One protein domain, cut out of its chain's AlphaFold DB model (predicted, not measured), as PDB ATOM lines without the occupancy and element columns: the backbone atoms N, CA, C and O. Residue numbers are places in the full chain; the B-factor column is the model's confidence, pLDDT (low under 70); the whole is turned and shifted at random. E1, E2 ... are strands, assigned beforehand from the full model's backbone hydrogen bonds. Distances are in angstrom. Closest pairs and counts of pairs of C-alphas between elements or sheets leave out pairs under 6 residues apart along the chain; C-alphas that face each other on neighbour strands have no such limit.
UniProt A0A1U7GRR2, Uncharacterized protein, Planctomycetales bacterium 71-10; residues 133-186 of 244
ATOM      1  N   HIS A 133     207.364 234.171 291.104       56.44
ATOM      2  CA  HIS A 133     207.358 235.131 292.194       56.44
ATOM      3  C   HIS A 133     208.821 235.332 292.566       56.44
ATOM      4  O   HIS A 133     209.350 234.683 293.464       56.44
ATOM      5  N   VAL A 134     209.492 236.187 291.800       71.19
ATOM      6  CA  VAL A 134     210.713 236.831 292.201       71.19
ATOM      7  C   VAL A 134     210.259 237.688 293.360       71.19
ATOM      8  O   VAL A 134     209.501 238.641 293.181       71.19
ATOM      9  N   ALA A 135     210.617 237.273 294.568       78.31
ATOM     10  CA  ALA A 135     210.393 238.077 295.747       78.31
ATOM     11  C   ALA A 135     211.169 239.381 295.544       78.31
ATOM     12  O   ALA A 135     212.400 239.396 295.599       78.31
ATOM     13  N   ILE A 136     210.449 240.459 295.237       84.00
ATOM     14  CA  ILE A 136     211.047 241.785 295.139       84.00
ATOM     15  C   ILE A 136     211.251 242.261 296.574       84.00
ATOM     16  O   ILE A 136     210.294 242.534 297.296       84.00
ATOM     17  N   LEU A 137     212.507 242.306 296.998       86.50
ATOM     18  CA  LEU A 137     212.900 242.772 298.314       86.50
ATOM     19  C   LEU A 137     212.964 244.300 298.274       86.50
ATOM     20  O   LEU A 137     213.931 244.876 297.775       86.50
ATOM     21  N   ILE A 138     211.911 244.943 298.780       87.12
ATOM     22  CA  ILE A 138     211.802 246.399 298.909       87.12
ATOM     23  C   ILE A 138     211.790 246.734 300.410       87.12
ATOM     24  O   ILE A 138     210.940 246.199 301.126       87.12
ATOM     25  N   PRO A 139     212.700 247.590 300.916       87.56
ATOM     26  CA  PRO A 139     212.592 248.122 302.274       87.56
ATOM     27  C   PRO A 139     211.257 248.851 302.463       87.56
ATOM     28  O   PRO A 139     210.782 249.498 301.530       87.56
ATOM     29  N   GLN A 140     210.681 248.815 303.668       87.12
ATOM     30  CA  GLN A 140     209.433 249.541 303.957       87.12
ATOM     31  C   GLN A 140     209.553 251.049 303.655       87.12
ATOM     32  O   GLN A 140     208.616 251.637 303.123       87.12
ATOM     33  N   ASP A 141     210.737 251.630 303.880       88.06
ATOM     34  CA  ASP A 141     211.061 253.028 303.584       88.06
ATOM     35  C   ASP A 141     212.085 253.137 302.446       88.06
ATOM     36  O   ASP A 141     213.246 253.496 302.659       88.06
ATOM     37  N   TYR A 142     211.699 252.782 301.220       87.75
ATOM     38  CA  TYR A 142     212.614 252.837 300.076       87.75
ATOM     39  C   TYR A 142     213.083 254.272 299.770       87.75
ATOM     40  O   TYR A 142     212.311 255.135 299.346       87.75
ATOM     41  N   ARG A 143     214.383 254.512 299.960       87.25
ATOM     42  CA  ARG A 143     215.136 255.708 299.568       87.25
ATOM     43  C   ARG A 143     216.452 255.250 298.930       87.25
ATOM     44  O   ARG A 143     216.927 254.167 299.268       87.25
ATOM     45  N   PRO A 144     217.102 256.069 298.083       79.62
ATOM     46  CA  PRO A 144     218.401 255.719 297.495       79.62
ATOM     47  C   PRO A 144     219.496 255.382 298.524       79.62
ATOM     48  O   PRO A 144     220.476 254.734 298.186       79.62
ATOM     49  N   SER A 145     219.333 255.829 299.772       87.31
ATOM     50  CA  SER A 145     220.248 255.582 300.889       87.31
ATOM     51  C   SER A 145     219.773 254.496 301.865       87.31
ATOM     52  O   SER A 145     220.371 254.351 302.930       87.31
ATOM     53  N   SER A 146     218.662 253.803 301.592       88.81
ATOM     54  CA  SER A 146     218.133 252.784 302.506       88.81
ATOM     55  C   SER A 146     219.059 251.563 302.545       88.81
ATOM     56  O   SER A 146     219.595 251.184 301.505       88.81
ATOM     57  N   PRO A 147     219.259 250.923 303.711       90.75
ATOM     58  CA  PRO A 147     220.044 249.697 303.797       90.75
ATOM     59  C   PRO A 147     219.353 248.550 303.042       90.75
ATOM     60  O   PRO A 147     218.125 248.529 302.903       90.75
ATOM     61  N   CYS A 148     220.135 247.584 302.551       90.69
ATOM     62  CA  CYS A 148     219.569 246.408 301.900       90.69
ATOM     63  C   CYS A 148     218.772 245.560 302.914       90.69
ATOM     64  O   CYS A 148     219.234 245.353 304.033       90.69
ATOM     65  N   PRO A 149     217.594 245.028 302.542       89.94
ATOM     66  CA  PRO A 149     216.740 244.234 303.430       89.94
ATOM     67  C   PRO A 149     217.206 242.775 303.592       89.94
ATOM     68  O   PRO A 149     216.479 241.957 304.150       89.94
ATOM     69  N   HIS A 150     218.369 242.416 303.048       88.19
ATOM     70  CA  HIS A 150     218.939 241.078 303.136       88.19
ATOM     71  C   HIS A 150     220.315 241.133 303.804       88.19
ATOM     72  O   HIS A 150     221.119 242.021 303.517       88.19
ATOM     73  N   ASP A 151     220.592 240.144 304.651       86.75
ATOM     74  CA  ASP A 151     221.883 239.993 305.317       86.75
ATOM     75  C   ASP A 151     222.828 239.165 304.438       86.75
ATOM     76  O   ASP A 151     222.718 237.942 304.340       86.75
ATOM     77  N   GLY A 152     223.760 239.846 303.767       86.62
ATOM     78  CA  GLY A 152     224.747 239.214 302.885       86.62
ATOM     79  C   GLY A 152     224.255 238.995 301.445       86.62
ATOM     80  O   GLY A 152     223.247 239.569 301.041       86.62
ATOM     81  N   PRO A 153     224.985 238.229 300.614       87.81
ATOM     82  CA  PRO A 153     224.665 238.071 299.196       87.81
ATOM     83  C   PRO A 153     223.387 237.251 298.976       87.81
ATOM     84  O   PRO A 153     223.141 236.251 299.654       87.81
ATOM     85  N   ILE A 154     222.594 237.625 297.970       85.75
ATOM     86  CA  ILE A 154     221.440 236.825 297.543       85.75
ATOM     87  C   ILE A 154     221.969 235.520 296.937       85.75
ATOM     88  O   ILE A 154     222.696 235.528 295.945       85.75
ATOM     89  N   ALA A 155     221.633 234.387 297.556       80.25
ATOM     90  CA  ALA A 155     222.152 233.094 297.123       80.25
ATOM     91  C   ALA A 155     221.708 232.745 295.691       80.25
ATOM     92  O   ALA A 155     220.567 232.990 295.293       80.25
ATOM     93  N   ARG A 156     222.609 232.108 294.937       81.31
ATOM     94  CA  ARG A 156     222.359 231.646 293.564       81.31
ATOM     95  C   ARG A 156     221.145 230.711 293.512       81.31
ATOM     96  O   ARG A 156     220.994 229.844 294.368       81.31
ATOM     97  N   GLY A 157     220.289 230.888 292.511       72.75
ATOM     98  CA  GLY A 157     219.040 230.142 292.339       72.75
ATOM     99  C   GLY A 157     217.886 230.613 293.234       72.75
ATOM    100  O   GLY A 157     216.774 230.094 293.119       72.75
ATOM    101  N   ARG A 158     218.091 231.598 294.124       77.31
ATOM    102  CA  ARG A 158     216.976 232.232 294.840       77.31
ATOM    103  C   ARG A 158     216.180 233.087 293.861       77.31
ATOM    104  O   ARG A 158     216.720 233.967 293.197       77.31
ATOM    105  N   ARG A 159     214.862 232.906 293.853       78.69
ATOM    106  CA  ARG A 159     213.933 233.774 293.121       78.69
ATOM    107  C   ARG A 159     213.663 235.044 293.915       78.69
ATOM    108  O   ARG A 159     212.573 235.228 294.442       78.69
ATOM    109  N   ALA A 160     214.681 235.879 294.054       85.31
ATOM    110  CA  ALA A 160     214.597 237.159 294.740       85.31
ATOM    111  C   ALA A 160     215.407 238.220 293.990       85.31
ATOM    112  O   ALA A 160     216.429 237.908 293.378       85.31
ATOM    113  N   TYR A 161     214.937 239.461 294.064       87.81
ATOM    114  CA  TYR A 161     215.578 240.636 293.486       87.81
ATOM    115  C   TYR A 161     215.513 241.774 294.501       87.81
ATOM    116  O   TYR A 161     214.439 242.075 295.016       87.81
ATOM    117  N   CYS A 162     216.648 242.386 294.815       90.06
ATOM    118  CA  CYS A 162     216.716 243.495 295.757       90.06
ATOM    119  C   CYS A 162     216.881 244.814 295.011       90.06
ATOM    120  O   CYS A 162     217.904 245.043 294.377       90.06
ATOM    121  N   VAL A 163     215.914 245.721 295.157       90.06
ATOM    122  CA  VAL A 163     215.941 247.030 294.477       90.06
ATOM    123  C   VAL A 163     217.024 247.979 295.004       90.06
ATOM    124  O   VAL A 163     217.343 248.954 294.340       90.06
ATOM    125  N   VAL A 164     217.569 247.727 296.201       88.31
ATOM    126  CA  VAL A 164     218.586 248.596 296.820       88.31
ATOM    127  C   VAL A 164     219.975 248.323 296.249       88.31
ATOM    128  O   VAL A 164     220.701 249.258 295.930       88.31
ATOM    129  N   CYS A 165     220.358 247.051 296.140       87.94
ATOM    130  CA  CYS A 165     221.664 246.657 295.607       87.94
ATOM    131  C   CYS A 165     221.613 246.225 294.136       87.94
ATOM    132  O   CYS A 165     222.659 245.900 293.584       87.94
ATOM    133  N   ASP A 166     220.418 246.192 293.533       84.94
ATOM    134  CA  ASP A 166     220.164 245.704 292.170       84.94
ATOM    135  C   ASP A 166     220.686 244.268 291.941       84.94
ATOM    136  O   ASP A 166     220.991 243.850 290.829       84.94
ATOM    137  N   ALA A 167     220.815 243.485 293.020       79.00
ATOM    138  CA  ALA A 167     221.262 242.102 292.945       79.00
ATOM    139  C   ALA A 167     220.065 241.163 292.775       79.00
ATOM    140  O   ALA A 167     219.020 241.319 293.420       79.00
ATOM    141  N   SER A 168     220.250 240.139 291.947       80.38
ATOM    142  CA  SER A 168     219.292 239.057 291.751       80.38
ATOM    143  C   SER A 168     219.916 237.725 292.167       80.38
ATOM    144  O   SER A 168     221.110 237.499 292.004       80.38
ATOM    145  N   GLY A 169     219.111 236.802 292.693       82.06
ATOM    146  CA  GLY A 169     219.543 235.408 292.852       82.06
ATOM    147  C   GLY A 169     219.418 234.590 291.560       82.06
ATOM    148  O   GLY A 169     219.727 233.399 291.557       82.06
ATOM    149  N   LEU A 170     218.944 235.201 290.470       74.62
ATOM    150  CA  LEU A 170     218.536 234.541 289.229       74.62
ATOM    151  C   LEU A 170     219.656 234.411 288.197       74.62
ATOM    152  O   LEU A 170     219.481 233.695 287.216       74.62
ATOM    153  N   ASP A 171     220.815 235.023 288.441       74.12
ATOM    154  CA  ASP A 171     221.958 235.081 287.514       74.12
ATOM    155  C   ASP A 171     222.486 233.689 287.082       74.12
ATOM    156  O   ASP A 171     223.272 233.549 286.141       74.12
ATOM    157  N   HIS A 172     222.045 232.625 287.761       66.44
ATOM    158  CA  HIS A 172     222.408 231.235 287.491       66.44
ATOM    159  C   HIS A 172     221.226 230.334 287.104       66.44
ATOM    160  O   HIS A 172     221.424 229.126 286.979       66.44
ATOM    161  N   GLU A 173     220.009 230.863 286.917       69.44
ATOM    162  CA  GLU A 173     218.918 230.061 286.348       69.44
ATOM    163  C   GLU A 173     219.197 229.814 284.848       69.44
ATOM    164  O   GLU A 173     219.331 230.782 284.095       69.44
ATOM    165  N   PRO A 174     219.245 228.550 284.373       66.31
ATOM    166  CA  PRO A 174     219.583 228.233 282.980       66.31
ATOM    167  C   PRO A 174     218.691 228.928 281.940       66.31
ATOM    168  O   PRO A 174     219.138 229.202 280.834       66.31
ATOM    169  N   GLY A 175     217.440 229.236 282.297       63.72
ATOM    170  CA  GLY A 175     216.496 229.949 281.429       63.72
ATOM    171  C   GLY A 175     216.655 231.474 281.405       63.72
ATOM    172  O   GLY A 175     216.021 232.120 280.577       63.72
ATOM    173  N   MET A 176     217.465 232.057 282.295       65.44
ATOM    174  CA  MET A 176     217.732 233.505 282.350       65.44
ATOM    175  C   MET A 176     219.166 233.872 281.976       65.44
ATOM    176  O   MET A 176     219.475 235.050 281.805       65.44
ATOM    177  N   GLN A 177     220.043 232.882 281.802       68.50
ATOM    178  CA  GLN A 177     221.361 233.116 281.235       68.50
ATOM    179  C   GLN A 177     221.210 233.504 279.765       68.50
ATOM    180  O   GLN A 177     220.913 232.677 278.904       68.50
ATOM    181  N   ILE A 178     221.401 234.792 279.481       64.44
ATOM    182  CA  ILE A 178     221.492 235.289 278.114       64.44
ATOM    183  C   ILE A 178     222.739 234.655 277.497       64.44
ATOM    184  O   ILE A 178     223.864 234.958 277.894       64.44
ATOM    185  N   ASP A 179     222.541 233.774 276.521       74.81
ATOM    186  CA  ASP A 179     223.628 233.259 275.695       74.81
ATOM    187  C   ASP A 179     224.205 234.434 274.899       74.81
ATOM    188  O   ASP A 179     223.637 234.855 273.894       74.81
ATOM    189  N   LEU A 180     225.318 235.003 275.373       72.31
ATOM    190  CA  LEU A 180     225.965 236.168 274.762       72.31
ATOM    191  C   LEU A 180     226.371 235.922 273.303       72.31
ATOM    192  O   LEU A 180     226.506 236.881 272.547       72.31
ATOM    193  N   ALA A 181     226.542 234.662 272.890       79.75
ATOM    194  CA  ALA A 181     226.816 234.324 271.498       79.75
ATOM    195  C   ALA A 181     225.558 234.412 270.616       79.75
ATOM    196  O   ALA A 181     225.670 234.663 269.417       79.75
ATOM    197  N   LYS A 182     224.369 234.228 271.204       76.94
ATOM    198  CA  LYS A 182     223.061 234.357 270.536       76.94
ATOM    199  C   LYS A 182     222.373 235.690 270.798       76.94
ATOM    200  O   LYS A 182     221.421 236.021 270.093       76.94
ATOM    201  N   ALA A 183     222.822 236.441 271.799       74.12
ATOM    202  CA  ALA A 183     222.341 237.782 272.052       74.12
ATOM    203  C   ALA A 183     222.568 238.615 270.783       74.12
ATOM    204  O   ALA A 183     223.676 238.595 270.233       74.12
ATOM    205  N   PRO A 184     221.542 239.326 270.281       78.69
ATOM    206  CA  PRO A 184     221.740 240.218 269.154       78.69
ATOM    207  C   PRO A 184     222.871 241.173 269.524       78.69
ATOM    208  O   PRO A 184     222.851 241.776 270.602       78.69
ATOM    209  N   ARG A 185     223.892 241.262 268.659       80.25
ATOM    210  CA  ARG A 185     224.983 242.214 268.882       80.25
ATOM    211  C   ARG A 185     224.336 243.578 269.104       80.25
ATOM    212  O   ARG A 185     223.470 243.932 268.299       80.25
ATOM    213  N   PRO A 186     224.714 244.309 270.168       76.12
ATOM    214  CA  PRO A 186     224.162 245.630 270.404       76.12
ATOM    215  C   PRO A 186     224.327 246.412 269.111       76.12
ATOM    216  O   PRO A 186     225.441 246.485 268.580       76.12
TER     217      PRO A 186
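Overview. This is residues 133 to 186 of the 244 residues of an uncharacterized protein of Planctomycetales bacterium 71-10 (UniProt A0A1U7GRR2). This domain has little regular structure: two very short parallel strands, E1 and E2, lie side by side in a body made mostly of loops, and residues 175 to 186 stick out as a free tail. Of 54 printed residues, 6 are in named elements, E1 then E2, with no named helix; the class is all strand. The whole is loose, with a radius of gyration of the C-alphas of 13.6 A, and elongated, spanning 40 by 24 by 19 A.

Along the chain. E1 is residues 135 to 137, starting at C-alpha 135 (210.393, 238.077, 295.747). E2 is residues 160 to 162, ending at C-alpha 162 (216.716, 243.495, 295.757).

Arrangement. E1 and E2 are parallel neighbours, their directions 19 degrees apart. C-alphas 135 and 160 face each other at 4.4 A. N 137 and O 161, 2.8 A apart, are within hydrogen-bond range. Residues 161 to 162 of E2 also pair with residues 167 to 168, antiparallel.

Size, cuts and confidence. The C-alphas farthest apart, of Asp 141 and Ala 181, are 40.3 A apart. The printed part has no cut. The link from E1 to E2 is long, 22 residues. Confidence is low, with pLDDT under 70, at residue 133 and residues 172 to 178.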